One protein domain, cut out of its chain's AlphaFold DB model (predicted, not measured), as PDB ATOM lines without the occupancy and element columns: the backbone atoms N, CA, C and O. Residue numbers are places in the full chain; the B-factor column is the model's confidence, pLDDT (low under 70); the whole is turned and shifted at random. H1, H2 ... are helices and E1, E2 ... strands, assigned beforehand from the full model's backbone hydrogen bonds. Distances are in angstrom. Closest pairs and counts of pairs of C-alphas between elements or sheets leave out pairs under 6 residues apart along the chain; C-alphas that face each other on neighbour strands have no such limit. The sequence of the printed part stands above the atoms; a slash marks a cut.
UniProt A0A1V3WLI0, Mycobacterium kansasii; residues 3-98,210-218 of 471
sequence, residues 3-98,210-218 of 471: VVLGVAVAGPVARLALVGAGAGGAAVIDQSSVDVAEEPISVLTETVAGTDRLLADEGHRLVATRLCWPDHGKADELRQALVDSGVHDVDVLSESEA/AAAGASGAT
ATOM      1  N   VAL A   3     -20.637  37.738  -6.645       93.00
ATOM      2  CA  VAL A   3     -21.331  36.701  -5.866       93.00
ATOM      3  C   VAL A   3     -22.338  37.318  -4.895       93.00
ATOM      4  O   VAL A   3     -22.161  38.445  -4.438       93.00
ATOM      5  N   VAL A   4     -23.393  36.578  -4.573       94.62
ATOM      6  CA  VAL A   4     -24.413  36.942  -3.581       94.62
ATOM      7  C   VAL A   4     -24.363  35.952  -2.428       94.62
ATOM      8  O   VAL A   4     -24.265  34.744  -2.656       94.62
ATOM      9  N   LEU A   5     -24.486  36.454  -1.200       95.81
ATOM     10  CA  LEU A   5     -24.619  35.638   0.001       95.81
ATOM     11  C   LEU A   5     -26.061  35.664   0.510       95.81
ATOM     12  O   LEU A   5     -26.621  36.724   0.784       95.81
ATOM     13  N   GLY A   6     -26.656  34.490   0.687       95.88
ATOM     14  CA  GLY A   6     -27.903  34.334   1.424       95.88
ATOM     15  C   GLY A   6     -27.642  33.696   2.782       95.88
ATOM     16  O   GLY A   6     -26.891  32.726   2.874       95.88
ATOM     17  N   VAL A   7     -28.254  34.237   3.834       97.12
ATOM     18  CA  VAL A   7     -28.107  33.772   5.220       97.12
ATOM     19  C   VAL A   7     -29.492  33.456   5.770       97.12
ATOM     20  O   VAL A   7     -30.323  34.352   5.860       97.12
ATOM     21  N   ALA A   8     -29.752  32.205   6.148       95.38
ATOM     22  CA  ALA A   8     -31.002  31.796   6.788       95.38
ATOM     23  C   ALA A   8     -30.747  31.276   8.208       95.38
ATOM     24  O   ALA A   8     -29.916  30.388   8.395       95.38
ATOM     25  N   VAL A   9     -31.458  31.805   9.205       94.25
ATOM     26  CA  VAL A   9     -31.293  31.429  10.620       94.25
ATOM     27  C   VAL A   9     -32.511  30.647  11.105       94.25
ATOM     28  O   VAL A   9     -33.623  31.171  11.108       94.25
ATOM     29  N   ALA A  10     -32.294  29.405  11.545       88.88
ATOM     30  CA  ALA A  10     -33.329  28.514  12.065       88.88
ATOM     31  C   ALA A  10     -32.864  27.873  13.384       88.88
ATOM     32  O   ALA A  10     -31.898  27.106  13.426       88.88
ATOM     33  N   GLY A  11     -33.547  28.203  14.483       87.06
ATOM     34  CA  GLY A  11     -33.153  27.762  15.822       87.06
ATOM     35  C   GLY A  11     -31.718  28.205  16.175       87.06
ATOM     36  O   GLY A  11     -31.411  29.388  16.037       87.06
ATOM     37  N   PRO A  12     -30.840  27.293  16.640       90.50
ATOM     38  CA  PRO A  12     -29.451  27.599  16.984       90.50
ATOM     39  C   PRO A  12     -28.482  27.543  15.788       90.50
ATOM     40  O   PRO A  12     -27.280  27.668  15.993       90.50
ATOM     41  N   VAL A  13     -28.956  27.317  14.556       92.94
ATOM     42  CA  VAL A  13     -28.088  27.163  13.377       92.94
ATOM     43  C   VAL A  13     -28.411  28.219  12.329       92.94
ATOM     44  O   VAL A  13     -29.549  28.353  11.879       92.94
ATOM     45  N   ALA A  14     -27.378  28.922  11.883       95.50
ATOM     46  CA  ALA A  14     -27.426  29.723  10.675       95.50
ATOM     47  C   ALA A  14     -26.838  28.942   9.499       95.50
ATOM     48  O   ALA A  14     -25.861  28.206   9.638       95.50
ATOM     49  N   ARG A  15     -27.441  29.098   8.325       95.81
ATOM     50  CA  ARG A  15     -27.021  28.468   7.076       95.81
ATOM     51  C   ARG A  15     -26.732  29.557   6.064       95.81
ATOM     52  O   ARG A  15     -27.578  30.408   5.808       95.81
ATOM     53  N   LEU A  16     -25.528  29.527   5.518       96.81
ATOM     54  CA  LEU A  16     -25.025  30.465   4.535       96.81
ATOM     55  C   LEU A  16     -24.949  29.745   3.186       96.81
ATOM     56  O   LEU A  16     -24.535  28.587   3.121       96.81
ATOM     57  N   ALA A  17     -25.355  30.417   2.114       95.38
ATOM     58  CA  ALA A  17     -25.243  29.920   0.748       95.38
ATOM     59  C   ALA A  17     -24.685  31.023  -0.155       95.38
ATOM     60  O   ALA A  17     -25.296  32.085  -0.297       95.38
ATOM     61  N   LEU A  18     -23.533  30.759  -0.768       94.56
ATOM     62  CA  LEU A  18     -22.887  31.654  -1.718       94.56
ATOM     63  C   LEU A  18     -23.281  31.258  -3.145       94.56
ATOM     64  O   LEU A  18     -23.138  30.098  -3.536       94.56
ATOM     65  N   VAL A  19     -23.781  32.212  -3.928       92.94
ATOM     66  CA  VAL A  19     -24.345  31.986  -5.268       92.94
ATOM     67  C   VAL A  19     -23.737  32.960  -6.279       92.94
ATOM     68  O   VAL A  19     -23.503  34.126  -5.969       92.94
ATOM     69  N   GLY A  20     -23.466  32.498  -7.502       90.44
ATOM     70  CA  GLY A  20     -22.892  33.343  -8.556       90.44
ATOM     71  C   GLY A  20     -23.871  34.395  -9.091       90.44
ATOM     72  O   GLY A  20     -24.979  34.056  -9.513       90.44
ATOM     73  N   ALA A  21     -23.446  35.661  -9.143       80.12
ATOM     74  CA  ALA A  21     -24.225  36.753  -9.721       80.12
ATOM     75  C   ALA A  21     -23.917  36.895 -11.223       80.12
ATOM     76  O   ALA A  21     -22.889  37.445 -11.614       80.12
ATOM     77  N   GLY A  22     -24.793  36.389 -12.095       66.75
ATOM     78  CA  GLY A  22     -24.624  36.558 -13.541       66.75
ATOM     79  C   GLY A  22     -25.554  35.702 -14.395       66.75
ATOM     80  O   GLY A  22     -26.313  34.881 -13.888       66.75
ATOM     81  N   ALA A  23     -25.454  35.860 -15.719       51.31
ATOM     82  CA  ALA A  23     -26.311  35.183 -16.703       51.31
ATOM     83  C   ALA A  23     -26.187  33.641 -16.725       51.31
ATOM     84  O   ALA A  23     -27.031  32.974 -17.314       51.31
ATOM     85  N   GLY A  24     -25.160  33.077 -16.076       53.34
ATOM     86  CA  GLY A  24     -25.050  31.636 -15.813       53.34
ATOM     87  C   GLY A  24     -26.025  31.120 -14.744       53.34
ATOM     88  O   GLY A  24     -26.260  29.921 -14.708       53.34
ATOM     89  N   GLY A  25     -26.600  32.021 -13.936       57.72
ATOM     90  CA  GLY A  25     -27.784  31.822 -13.097       57.72
ATOM     91  C   GLY A  25     -27.640  30.855 -11.919       57.72
ATOM     92  O   GLY A  25     -27.415  29.667 -12.107       57.72
ATOM     93  N   ALA A  26     -27.898  31.343 -10.701       66.06
ATOM     94  CA  ALA A  26     -28.298  30.533  -9.537       66.06
ATOM     95  C   ALA A  26     -27.332  29.432  -9.036       66.06
ATOM     96  O   ALA A  26     -27.633  28.773  -8.039       66.06
ATOM     97  N   ALA A  27     -26.179  29.227  -9.678       84.38
ATOM     98  CA  ALA A  27     -25.225  28.192  -9.308       84.38
ATOM     99  C   ALA A  27     -24.668  28.437  -7.898       84.38
ATOM    100  O   ALA A  27     -24.051  29.473  -7.626       84.38
ATOM    101  N   VAL A  28     -24.888  27.460  -7.016       90.56
ATOM    102  CA  VAL A  28     -24.303  27.413  -5.674       90.56
ATOM    103  C   VAL A  28     -22.797  27.204  -5.806       90.56
ATOM    104  O   VAL A  28     -22.355  26.270  -6.474       90.56
ATOM    105  N   ILE A  29     -22.031  28.084  -5.172       92.19
ATOM    106  CA  ILE A  29     -20.566  28.051  -5.120       92.19
ATOM    107  C   ILE A  29     -20.117  27.351  -3.838       92.19
ATOM    108  O   ILE A  29     -19.275  26.461  -3.891       92.19
ATOM    109  N   ASP A  30     -20.699  27.752  -2.706       93.25
ATOM    110  CA  ASP A  30     -20.379  27.234  -1.376       93.25
ATOM    111  C   ASP A  30     -21.609  27.269  -0.453       93.25
ATOM    112  O   ASP A  30     -22.534  28.067  -0.655       93.25
ATOM    113  N   GLN A  31     -21.622  26.394   0.553       94.88
ATOM    114  CA  GLN A  31     -22.654  26.289   1.585       94.88
ATOM    115  C   GLN A  31     -22.016  25.951   2.934       94.88
ATOM    116  O   GLN A  31     -21.311  24.951   3.062       94.88
ATOM    117  N   SER A  32     -22.302  26.750   3.963       95.94
ATOM    118  CA  SER A  32     -21.715  26.578   5.298       95.94
ATOM    119  C   SER A  32     -22.727  26.789   6.427       95.94
ATOM    120  O   SER A  32     -23.587  27.668   6.382       95.94
ATOM    121  N   SER A  33     -22.647  25.945   7.456       95.38
ATOM    122  CA  SER A  33     -23.483  26.030   8.658       95.38
ATOM    123  C   SER A  33     -22.684  26.580   9.834       95.38
ATOM    124  O   SER A  33     -21.591  26.088  10.112       95.38
ATOM    125  N   VAL A  34     -23.263  27.532  10.558       96.00
ATOM    126  CA  VAL A  34     -22.661  28.212  11.707       96.00
ATOM    127  C   VAL A  34     -23.544  27.983  12.931       96.00
ATOM    128  O   VAL A  34     -24.762  28.159  12.856       96.00
ATOM    129  N   ASP A  35     -22.942  27.578  14.048       94.88
ATOM    130  CA  ASP A  35     -23.624  27.540  15.345       94.88
ATOM    131  C   ASP A  35     -23.747  28.973  15.876       94.88
ATOM    132  O   ASP A  35     -22.761  29.706  15.954       94.88
ATOM    133  N   VAL A  36     -24.975  29.373  16.186       93.81
ATOM    134  CA  VAL A  36     -25.343  30.716  16.645       93.81
ATOM    135  C   VAL A  36     -26.133  30.655  17.960       93.81
ATOM    136  O   VAL A  36     -26.877  31.576  18.294       93.81
ATOM    137  N   ALA A  37     -25.994  29.562  18.723       90.44
ATOM    138  CA  ALA A  37     -26.629  29.405  20.033       90.44
ATOM    139  C   ALA A  37     -26.165  30.457  21.061       90.44
ATOM    140  O   ALA A  37     -26.949  30.869  21.920       90.44
ATOM    141  N   GLU A  38     -24.910  30.907  20.961       89.69
ATOM    142  CA  GLU A  38     -24.318  31.962  21.786       89.69
ATOM    143  C   GLU A  38     -23.958  33.170  20.901       89.69
ATOM    144  O   GLU A  38     -23.380  33.013  19.830       89.69
ATOM    145  N   GLU A  39     -24.342  34.378  21.335       92.94
ATOM    146  CA  GLU A  39     -24.058  35.669  20.670       92.94
ATOM    147  C   GLU A  39     -24.294  35.699  19.135       92.94
ATOM    148  O   GLU A  39     -23.406  36.095  18.373       92.94
ATOM    149  N   PRO A  40     -25.506  35.348  18.648       94.06
ATOM    150  CA  PRO A  40     -25.773  35.113  17.225       94.06
ATOM    151  C   PRO A  40     -25.444  36.306  16.318       94.06
ATOM    152  O   PRO A  40     -24.976  36.116  15.198       94.06
ATOM    153  N   ILE A  41     -25.668  37.537  16.794       96.88
ATOM    154  CA  ILE A  41     -25.379  38.766  16.042       96.88
ATOM    155  C   ILE A  41     -23.870  38.925  15.828       96.88
ATOM    156  O   ILE A  41     -23.432  39.146  14.701       96.88
ATOM    157  N   SER A  42     -23.073  38.767  16.890       96.56
ATOM    158  CA  SER A  42     -21.611  38.884  16.846       96.56
ATOM    159  C   SER A  42     -21.000  37.828  15.927       96.56
ATOM    160  O   SER A  42     -20.244  38.171  15.019       96.56
ATOM    161  N   VAL A  43     -21.390  36.562  16.111       97.25
ATOM    162  CA  VAL A  43     -20.873  35.422  15.336       97.25
ATOM    163  C   VAL A  43     -21.201  35.567  13.849       97.25
ATOM    164  O   VAL A  43     -20.332  35.357  13.002       97.25
ATOM    165  N   LEU A  44     -22.430  35.969  13.502       97.50
ATOM    166  CA  LEU A  44     -22.814  36.180  12.103       97.50
ATOM    167  C   LEU A  44     -22.151  37.408  11.486       97.50
ATOM    168  O   LEU A  44     -21.743  37.343  10.330       97.50
ATOM    169  N   THR A  45     -21.987  38.492  12.248       97.94
ATOM    170  CA  THR A  45     -21.281  39.688  11.769       97.94
ATOM    171  C   THR A  45     -19.819  39.370  11.462       97.94
ATOM    172  O   THR A  45     -19.342  39.691  10.375       97.94
ATOM    173  N   GLU A  46     -19.120  38.677  12.368       97.50
ATOM    174  CA  GLU A  46     -17.737  38.240  12.144       97.50
ATOM    175  C   GLU A  46     -17.633  37.268  10.962       97.50
ATOM    176  O   GLU A  46     -16.765  37.443  10.107       97.50
ATOM    177  N   THR A  47     -18.541  36.291  10.867       97.38
ATOM    178  CA  THR A  47     -18.521  35.296   9.784       97.38
ATOM    179  C   THR A  47     -18.731  35.951   8.421       97.38
ATOM    180  O   THR A  47     -17.917  35.755   7.526       97.38
ATOM    181  N   VAL A  48     -19.782  36.760   8.254       97.19
ATOM    182  CA  VAL A  48     -20.118  37.375   6.958       97.19
ATOM    183  C   VAL A  48     -19.081  38.425   6.553       97.19
ATOM    184  O   VAL A  48     -18.642  38.420   5.404       97.19
ATOM    185  N   ALA A  49     -18.622  39.278   7.477       96.56
ATOM    186  CA  ALA A  49     -17.551  40.236   7.185       96.56
ATOM    187  C   ALA A  49     -16.203  39.538   6.916       96.56
ATOM    188  O   ALA A  49     -15.386  40.034   6.140       96.56
ATOM    189  N   GLY A  50     -15.962  38.375   7.528       96.31
ATOM    190  CA  GLY A  50     -14.834  37.500   7.208       96.31
ATOM    191  C   GLY A  50     -14.940  36.898   5.805       96.31
ATOM    192  O   GLY A  50     -13.960  36.917   5.063       96.31
ATOM    193  N   THR A  51     -16.129  36.430   5.409       95.38
ATOM    194  CA  THR A  51     -16.410  35.920   4.058       95.38
ATOM    195  C   THR A  51     -16.234  37.005   2.995       95.38
ATOM    196  O   THR A  51     -15.584  36.746   1.989       95.38
ATOM    197  N   ASP A  52     -16.743  38.220   3.218       95.75
ATOM    198  CA  ASP A  52     -16.567  39.355   2.300       95.75
ATOM    199  C   ASP A  52     -15.082  39.690   2.070       95.75
ATOM    200  O   ASP A  52     -14.629  39.796   0.930       95.75
ATOM    201  N   ARG A  53     -14.287  39.748   3.148       95.69
ATOM    202  CA  ARG A  53     -12.833  39.977   3.065       95.69
ATOM    203  C   ARG A  53     -12.101  38.852   2.338       95.69
ATOM    204  O   ARG A  53     -11.274  39.142   1.484       95.69
ATOM    205  N   LEU A  54     -12.426  37.590   2.634       95.56
ATOM    206  CA  LEU A  54     -11.837  36.433   1.953       95.56
ATOM    207  C   LEU A  54     -12.140  36.468   0.449       95.56
ATOM    208  O   LEU A  54     -11.241  36.278  -0.366       95.56
ATOM    209  N   LEU A  55     -13.384  36.780   0.078       94.81
ATOM    210  CA  LEU A  55     -13.770  36.956  -1.319       94.81
ATOM    211  C   LEU A  55     -12.981  38.098  -1.972       94.81
ATOM    212  O   LEU A  55     -12.459  37.909  -3.068       94.81
ATOM    213  N   ALA A  56     -12.847  39.247  -1.304       94.44
ATOM    214  CA  ALA A  56     -12.080  40.384  -1.810       94.44
ATOM    215  C   ALA A  56     -10.588  40.053  -2.015       94.44
ATOM    216  O   ALA A  56     -10.034  40.387  -3.066       94.44
ATOM    217  N   ASP A  57      -9.963  39.346  -1.068       96.00
ATOM    218  CA  ASP A  57      -8.572  38.876  -1.154       96.00
ATOM    219  C   ASP A  57      -8.361  37.899  -2.332       96.00
ATOM    220  O   ASP A  57      -7.308  37.907  -2.973       96.00
ATOM    221  N   GLU A  58      -9.379  37.102  -2.677       94.75
ATOM    222  CA  GLU A  58      -9.382  36.198  -3.837       94.75
ATOM    223  C   GLU A  58      -9.792  36.879  -5.168       94.75
ATOM    224  O   GLU A  58      -9.801  36.238  -6.222       94.75
ATOM    225  N   GLY A  59     -10.124  38.177  -5.179       93.75
ATOM    226  CA  GLY A  59     -10.594  38.889  -6.382       93.75
ATOM    227  C   GLY A  59     -12.058  38.595  -6.759       93.75
ATOM    228  O   GLY A  59     -12.498  38.776  -7.907       93.75
ATOM    229  N   HIS A  60     -12.834  38.122  -5.794       93.19
ATOM    230  CA  HIS A  60     -14.285  38.029  -5.831       93.19
ATOM    231  C   HIS A  60     -14.919  39.245  -5.148       93.19
ATOM    232  O   HIS A  60     -14.269  39.987  -4.419       93.19
ATOM    233  N   ARG A  61     -16.191  39.503  -5.449       92.56
ATOM    234  CA  ARG A  61     -16.926  40.639  -4.897       92.56
ATOM    235  C   ARG A  61     -18.285  40.171  -4.421       92.56
ATOM    236  O   ARG A  61     -19.100  39.737  -5.235       92.56
ATOM    237  N   LEU A  62     -18.535  40.304  -3.125       94.00
ATOM    238  CA  LEU A  62     -19.878  40.190  -2.583       94.00
ATOM    239  C   LEU A  62     -20.677  41.415  -3.046       94.00
ATOM    240  O   LEU A  62     -20.370  42.547  -2.673       94.00
ATOM    241  N   VAL A  63     -21.644  41.211  -3.941       93.12
ATOM    242  CA  VAL A  63     -22.461  42.312  -4.481       93.12
ATOM    243  C   VAL A  63     -23.727  42.559  -3.672       93.12
ATOM    244  O   VAL A  63     -24.232  43.672  -3.724       93.12
ATOM    245  N   ALA A  64     -24.204  41.548  -2.940       93.75
ATOM    246  CA  ALA A  64     -25.393  41.623  -2.100       93.75
ATOM    247  C   ALA A  64     -25.382  40.548  -1.004       93.75
ATOM    248  O   ALA A  64     -24.933  39.418  -1.228       93.75
ATOM    249  N   THR A  65     -25.954  40.882   0.150       95.88
ATOM    250  CA  THR A  65     -26.270  39.963   1.249       95.88
ATOM    251  C   THR A  65     -27.774  39.974   1.514       95.88
ATOM    252  O   THR A  65     -28.399  41.035   1.568       95.88
ATOM    253  N   ARG A  66     -28.390  38.802   1.679       95.94
ATOM    254  CA  ARG A  66     -29.829  38.675   1.948       95.94
ATOM    255  C   ARG A  66     -30.078  37.809   3.179       95.94
ATOM    256  O   ARG A  66     -29.692  36.642   3.214       95.94
ATOM    257  N   LEU A  67     -30.696  38.406   4.197       96.81
ATOM    258  CA  LEU A  67     -30.906  37.816   5.519       96.81
ATOM    259  C   LEU A  67     -32.338  37.291   5.653       96.81
ATOM    260  O   LEU A  67     -33.289  38.029   5.432       96.81
ATOM    261  N   CYS A  68     -32.501  36.043   6.072       95.12
ATOM    262  CA  CYS A  68     -33.782  35.387   6.304       95.12
ATOM    263  C   CYS A  68     -33.823  34.878   7.753       95.12
ATOM    264  O   CYS A  68     -33.176  33.886   8.092       95.12
ATOM    265  N   TRP A  69     -34.562  35.558   8.629       94.56
ATOM    266  CA  TRP A  69     -34.660  35.198  10.048       94.56
ATOM    267  C   TRP A  69     -36.086  35.469  10.553       94.56
ATOM    268  O   TRP A  69     -36.537  36.611  10.462       94.56
ATOM    269  N   PRO A  70     -36.787  34.469  11.127       88.69
ATOM    270  CA  PRO A  70     -38.095  34.657  11.769       88.69
ATOM    271  C   PRO A  70     -38.179  35.765  12.839       88.69
ATOM    272  O   PRO A  70     -39.263  36.271  13.123       88.69
ATOM    273  N   ASP A  71     -37.057  36.138  13.464       91.19
ATOM    274  CA  ASP A  71     -36.992  37.208  14.462       91.19
ATOM    275  C   ASP A  71     -36.581  38.524  13.787       91.19
ATOM    276  O   ASP A  71     -35.398  38.849  13.695       91.19
ATOM    277  N   HIS A  72     -37.571  39.283  13.307       91.12
ATOM    278  CA  HIS A  72     -37.343  40.559  12.616       91.12
ATOM    279  C   HIS A  72     -36.502  41.558  13.429       91.12
ATOM    280  O   HIS A  72     -35.721  42.303  12.844       91.12
ATOM    281  N   GLY A  73     -36.615  41.559  14.764       94.38
ATOM    282  CA  GLY A  73     -35.833  42.462  15.615       94.38
ATOM    283  C   GLY A  73     -34.340  42.143  15.564       94.38
ATOM    284  O   GLY A  73     -33.523  43.043  15.380       94.38
ATOM    285  N   LYS A  74     -33.990  40.854  15.642       94.62
ATOM    286  CA  LYS A  74     -32.605  40.389  15.465       94.62
ATOM    287  C   LYS A  74     -32.121  40.494  14.022       94.62
ATOM    288  O   LYS A  74     -30.937  40.726  13.798       94.62
ATOM    289  N   ALA A  75     -33.015  40.342  13.045       95.31
ATOM    290  CA  ALA A  75     -32.687  40.517  11.635       95.31
ATOM    291  C   ALA A  75     -32.249  41.961  11.333       95.31
ATOM    292  O   ALA A  75     -31.230  42.160  10.675       95.31
ATOM    293  N   ASP A  76     -32.970  42.956  11.859       96.38
ATOM    294  CA  ASP A  76     -32.604  44.374  11.753       96.38
ATOM    295  C   ASP A  76     -31.317  44.708  12.529       96.38
ATOM    296  O   ASP A  76     -30.478  45.459  12.028       96.38
ATOM    297  N   GLU A  77     -31.126  44.128  13.722       97.19
ATOM    298  CA  GLU A  77     -29.892  44.273  14.512       97.19
ATOM    299  C   GLU A  77     -28.669  43.728  13.753       97.19
ATOM    300  O   GLU A  77     -27.658  44.421  13.625       97.19
ATOM    301  N   LEU A  78     -28.785  42.530  13.164       97.44
ATOM    302  CA  LEU A  78     -27.748  41.941  12.315       97.44
ATOM    303  C   LEU A  78     -27.519  42.761  11.040       97.44
ATOM    304  O   LEU A  78     -26.370  42.980  10.665       97.44
ATOM    305  N   ARG A  79     -28.580  43.256  10.385       97.62
ATOM    306  CA  ARG A  79     -28.455  44.122   9.200       97.62
ATOM    307  C   ARG A  79     -27.616  45.359   9.519       97.62
ATOM    308  O   ARG A  79     -26.725  45.702   8.747       97.62
ATOM    309  N   GLN A  80     -27.878  46.005  10.657       97.25
ATOM    310  CA  GLN A  80     -27.124  47.178  11.092       97.25
ATOM    311  C   GLN A  80     -25.664  46.824  11.412       97.25
ATOM    312  O   GLN A  80     -24.764  47.474  10.887       97.25
ATOM    313  N   ALA A  81     -25.420  45.760  12.184       97.62
ATOM    314  CA  ALA A  81     -24.067  45.317  12.526       97.62
ATOM    315  C   ALA A  81     -23.222  44.958  11.287       97.62
ATOM    316  O   ALA A  81     -22.038  45.291  11.224       97.62
ATOM    317  N   LEU A  82     -23.832  44.339  10.270       97.31
ATOM    318  CA  LEU A  82     -23.175  44.037   8.996       97.31
ATOM    319  C   LEU A  82     -22.799  45.304   8.221       97.31
ATOM    320  O   LEU A  82     -21.649  45.423   7.790       97.31
ATOM    321  N   VAL A  83     -23.719  46.269   8.103       96.75
ATOM    322  CA  VAL A  83     -23.447  47.574   7.475       96.75
ATOM    323  C   VAL A  83     -22.327  48.318   8.213       96.75
ATOM    324  O   VAL A  83     -21.396  48.804   7.571       96.75
ATOM    325  N   ASP A  84     -22.353  48.333   9.547       96.88
ATOM    326  CA  ASP A  84     -21.319  48.968  10.376       96.88
ATOM    327  C   ASP A  84     -19.955  48.256  10.263       96.88
ATOM    328  O   ASP A  84     -18.905  48.891  10.380       96.88
ATOM    329  N   SER A  85     -19.943  46.947   9.975       95.81
ATOM    330  CA  SER A  85     -18.719  46.171   9.709       95.81
ATOM    331  C   SER A  85     -18.126  46.361   8.301       95.81
ATOM    332  O   SER A  85     -17.012  45.891   8.044       95.81
ATOM    333  N   GLY A  86     -18.845  47.061   7.412       93.31
ATOM    334  CA  GLY A  86     -18.438  47.369   6.037       93.31
ATOM    335  C   GLY A  86     -19.130  46.554   4.940       93.31
ATOM    336  O   GLY A  86     -18.882  46.824   3.769       93.31
ATOM    337  N   VAL A  87     -20.010  45.603   5.275       95.00
ATOM    338  CA  VAL A  87     -20.706  44.767   4.280       95.00
ATOM    339  C   VAL A  87     -21.747  45.602   3.529       95.00
ATOM    340  O   VAL A  87     -22.518  46.356   4.126       95.00
ATOM    341  N   HIS A  88     -21.766  45.491   2.202       88.94
ATOM    342  CA  HIS A  88     -22.628  46.290   1.327       88.94
ATOM    343  C   HIS A  88     -23.888  45.533   0.875       88.94
ATOM    344  O   HIS A  88     -23.897  44.305   0.825       88.94
ATOM    345  N   ASP A  89     -24.933  46.299   0.525       93.56
ATOM    346  CA  ASP A  89     -26.227  45.807   0.016       93.56
ATOM    347  C   ASP A  89     -26.795  44.658   0.874       93.56
ATOM    348  O   ASP A  89     -26.847  43.501   0.457       93.56
ATOM    349  N   VAL A  90     -27.181  44.980   2.114       96.50
ATOM    350  CA  VAL A  90     -27.728  44.025   3.090       96.50
ATOM    351  C   VAL A  90     -29.222  44.288   3.290       96.50
ATOM    352  O   VAL A  90     -29.582  45.256   3.956       96.50
ATOM    353  N   ASP A  91     -30.079  43.398   2.784       95.38
ATOM    354  CA  ASP A  91     -31.535  43.446   3.009       95.38
ATOM    355  C   ASP A  91     -32.025  42.248   3.834       95.38
ATOM    356  O   ASP A  91     -31.437  41.162   3.817       95.38
ATOM    357  N   VAL A  92     -33.149  42.447   4.526       96.12
ATOM    358  CA  VAL A  92     -33.882  41.410   5.266       96.12
ATOM    359  C   VAL A  92     -35.082  40.952   4.436       96.12
ATOM    360  O   VAL A  92     -35.823  41.777   3.911       96.12
ATOM    361  N   LEU A  93     -35.281  39.639   4.354       93.94
ATOM    362  CA  LEU A  93     -36.357  38.964   3.633       93.94
ATOM    363  C   LEU A  93     -37.207  38.129   4.595       93.94
ATOM    364  O   LEU A  93     -36.708  37.589   5.587       93.94
ATOM    365  N   SER A  94     -38.483  37.950   4.264       91.81
ATOM    366  CA  SER A  94     -39.313  36.917   4.881       91.81
ATOM    367  C   SER A  94     -38.946  35.522   4.363       91.81
ATOM    368  O   SER A  94     -38.484  35.346   3.232       91.81
ATOM    369  N   GLU A  95     -39.239  34.492   5.160       90.75
ATOM    370  CA  GLU A  95     -39.035  33.102   4.739       90.75
ATOM    371  C   GLU A  95     -39.864  32.740   3.498       90.75
ATOM    372  O   GLU A  95     -39.438  31.913   2.701       90.75
ATOM    373  N   SER A  96     -41.026  33.374   3.293       89.38
ATOM    374  CA  SER A  96     -41.854  33.145   2.100       89.38
ATOM    375  C   SER A  96     -41.239  33.743   0.833       89.38
ATOM    376  O   SER A  96     -41.329  33.122  -0.224       89.38
ATOM    377  N   GLU A  97     -40.587  34.905   0.915       90.75
ATOM    378  CA  GLU A  97     -39.851  35.498  -0.215       90.75
ATOM    379  C   GLU A  97     -38.627  34.648  -0.561       90.75
ATOM    380  O   GLU A  97     -38.462  34.245  -1.711       90.75
ATOM    381  N   ALA A  98     -37.828  34.278   0.446       91.81
ATOM    382  CA  ALA A  98     -36.687  33.388   0.255       91.81
ATOM    383  C   ALA A  98     -37.113  32.027  -0.329       91.81
ATOM    384  O   ALA A  98     -36.519  31.554  -1.295       91.81
ATOM    385  N   ALA A 210     -31.396  37.686  -8.999       66.88
ATOM    386  CA  ALA A 210     -32.337  38.116 -10.033       66.88
ATOM    387  C   ALA A 210     -32.201  39.617 -10.361       66.88
ATOM    388  O   ALA A 210     -32.115  39.983 -11.537       66.88
ATOM    389  N   ALA A 211     -32.102  40.478  -9.341       61.22
ATOM    390  CA  ALA A 211     -31.925  41.924  -9.511       61.22
ATOM    391  C   ALA A 211     -30.573  42.282 -10.166       61.22
ATOM    392  O   ALA A 211     -30.506  43.122 -11.073       61.22
ATOM    393  N   ALA A 212     -29.496  41.594  -9.769       57.84
ATOM    394  CA  ALA A 212     -28.173  41.732 -10.376       57.84
ATOM    395  C   ALA A 212     -28.166  41.276 -11.849       57.84
ATOM    396  O   ALA A 212     -27.639  41.973 -12.720       57.84
ATOM    397  N   GLY A 213     -28.812  40.144 -12.155       56.06
ATOM    398  CA  GLY A 213     -28.961  39.637 -13.524       56.06
ATOM    399  C   GLY A 213     -29.747  40.584 -14.440       56.06
ATOM    400  O   GLY A 213     -29.326  40.835 -15.571       56.06
ATOM    401  N   ALA A 214     -30.841  41.168 -13.942       52.97
ATOM    402  CA  ALA A 214     -31.634  42.154 -14.678       52.97
ATOM    403  C   ALA A 214     -30.835  43.436 -14.985       52.97
ATOM    404  O   ALA A 214     -30.898  43.953 -16.102       52.97
ATOM    405  N   SER A 215     -30.026  43.901 -14.028       49.16
ATOM    406  CA  SER A 215     -29.157  45.079 -14.182       49.16
ATOM    407  C   SER A 215     -28.009  44.857 -15.180       49.16
ATOM    408  O   SER A 215     -27.577  45.789 -15.854       49.16
ATOM    409  N   GLY A 216     -27.529  43.616 -15.319       43.62
ATOM    410  CA  GLY A 216     -26.577  43.237 -16.367       43.62
ATOM    411  C   GLY A 216     -27.207  43.149 -17.764       43.62
ATOM    412  O   GLY A 216     -26.564  43.491 -18.756       43.62
ATOM    413  N   ALA A 217     -28.475  42.734 -17.858       42.22
ATOM    414  CA  ALA A 217     -29.173  42.558 -19.133       42.22
ATOM    415  C   ALA A 217     -29.455  43.887 -19.862       42.22
ATOM    416  O   ALA A 217     -29.339  43.953 -21.087       42.22
ATOM    417  N   THR A 218     -29.756  44.969 -19.138       40.56
ATOM    418  CA  THR A 218     -29.967  46.311 -19.723       40.56
ATOM    419  C   THR A 218     -28.695  46.952 -20.287       40.56
ATOM    420  O   THR A 218     -28.791  47.851 -21.120       40.56
TER     421      THR A 218
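Overview. This is residues 3 to 98 and 210 to 218 of the 471 residues of a protein of Mycobacterium kansasii (UniProt A0A1V3WLI0). A strongly twisted sheet of five strands is covered on one face by two helices, H1 and H2. The short H3 is on the opposite face, and H4, beyond a cut in the chain, only grazes the sheet. The printed part has 105 residues, with four named helices and five named strands in the order E1 E2 E3 H1 E4 H2 E5 H3 H4. The sheet, E3 E2 E1 E4 E5, is mixed, and the class is mixed, helices and strands. The whole is compact, with a radius of gyration of the C-alphas of 13.4 A and spans of 41 by 33 by 23 A.

Arrangement. E1, residues 3 to 10, E2, residues 13 to 20, and E3, residues 28 to 35, form a meander, each strand the antiparallel neighbour of the one before; E1 and E2 are a hairpin, as are E2 and E3. N 6 and O 17 are 2.9 A apart, and N 16 and O 32 are 2.8 A apart, both within hydrogen-bond range. E4, residues 61 to 68, is parallel to E1 at 21 degrees, with N 5 and O 64 3.0 A apart. E5, residues 90 to 93, is parallel to E4 at 31 degrees, with N 93 and O 67 2.8 A apart. H1, residues 40 to 57, is on the sheet; its closest C-alphas to E4 are those of Asp 52 and Leu 62, 6.0 A apart. H2, residues 72 to 84, is on the same face at a height over the sheet of 9.1 A, and runs along the strands, at 2 degrees to E4 on the local plane. H1, with residues 41 to 49 alone, touches H2, the same way at a steep tilt of 39 degrees; the closest C-alphas are those of Ile 41 and Leu 78, 5.4 A apart. E3, H1, E4 form a split strand-helix-strand unit, with E2 and E1 between its two strands that run the same way; E4, H2, E5 form a strand-helix-strand unit, two parallel neighbour strands with a helix between them in the chain. Both crossovers are right-handed. H3, residues 95 to 98, is on the opposite face; its closest C-alphas to E4 are those of Glu 95 and Cys 68, 5.9 A apart. H4, residues 210 to 217, only grazes the sheet, with residues 211 to 212. In H1, H2 and H4 every O i to N i+4 pair is within hydrogen-bond range; H3 is too short for such a pair.

Along the chain. E1 begins at C-alpha 3, (-21.331, 36.701, -5.866), and is 23.1 A long; E2 is 23.4 A, E3 21.0 A and E4 20.9 A. H1 is 25.5 A long, from C-alpha 40 at (-25.773, 35.113, 17.225), and H2 18.2 A. H4 ends at C-alpha 217, (-29.173, 42.558, -19.133).

Size, cuts and confidence. The two C-alphas farthest apart, those of Glu 38 and Thr 218, are 44.3 A apart. Residues 99 to 209 are not printed, and C-alphas 98 and 210 are 12.1 A apart across the cut. Of the links that are printed whole, none is long. The mean pLDDT of the printed part is 88.9; residues 22 to 26 and 210 to 218 are under 70.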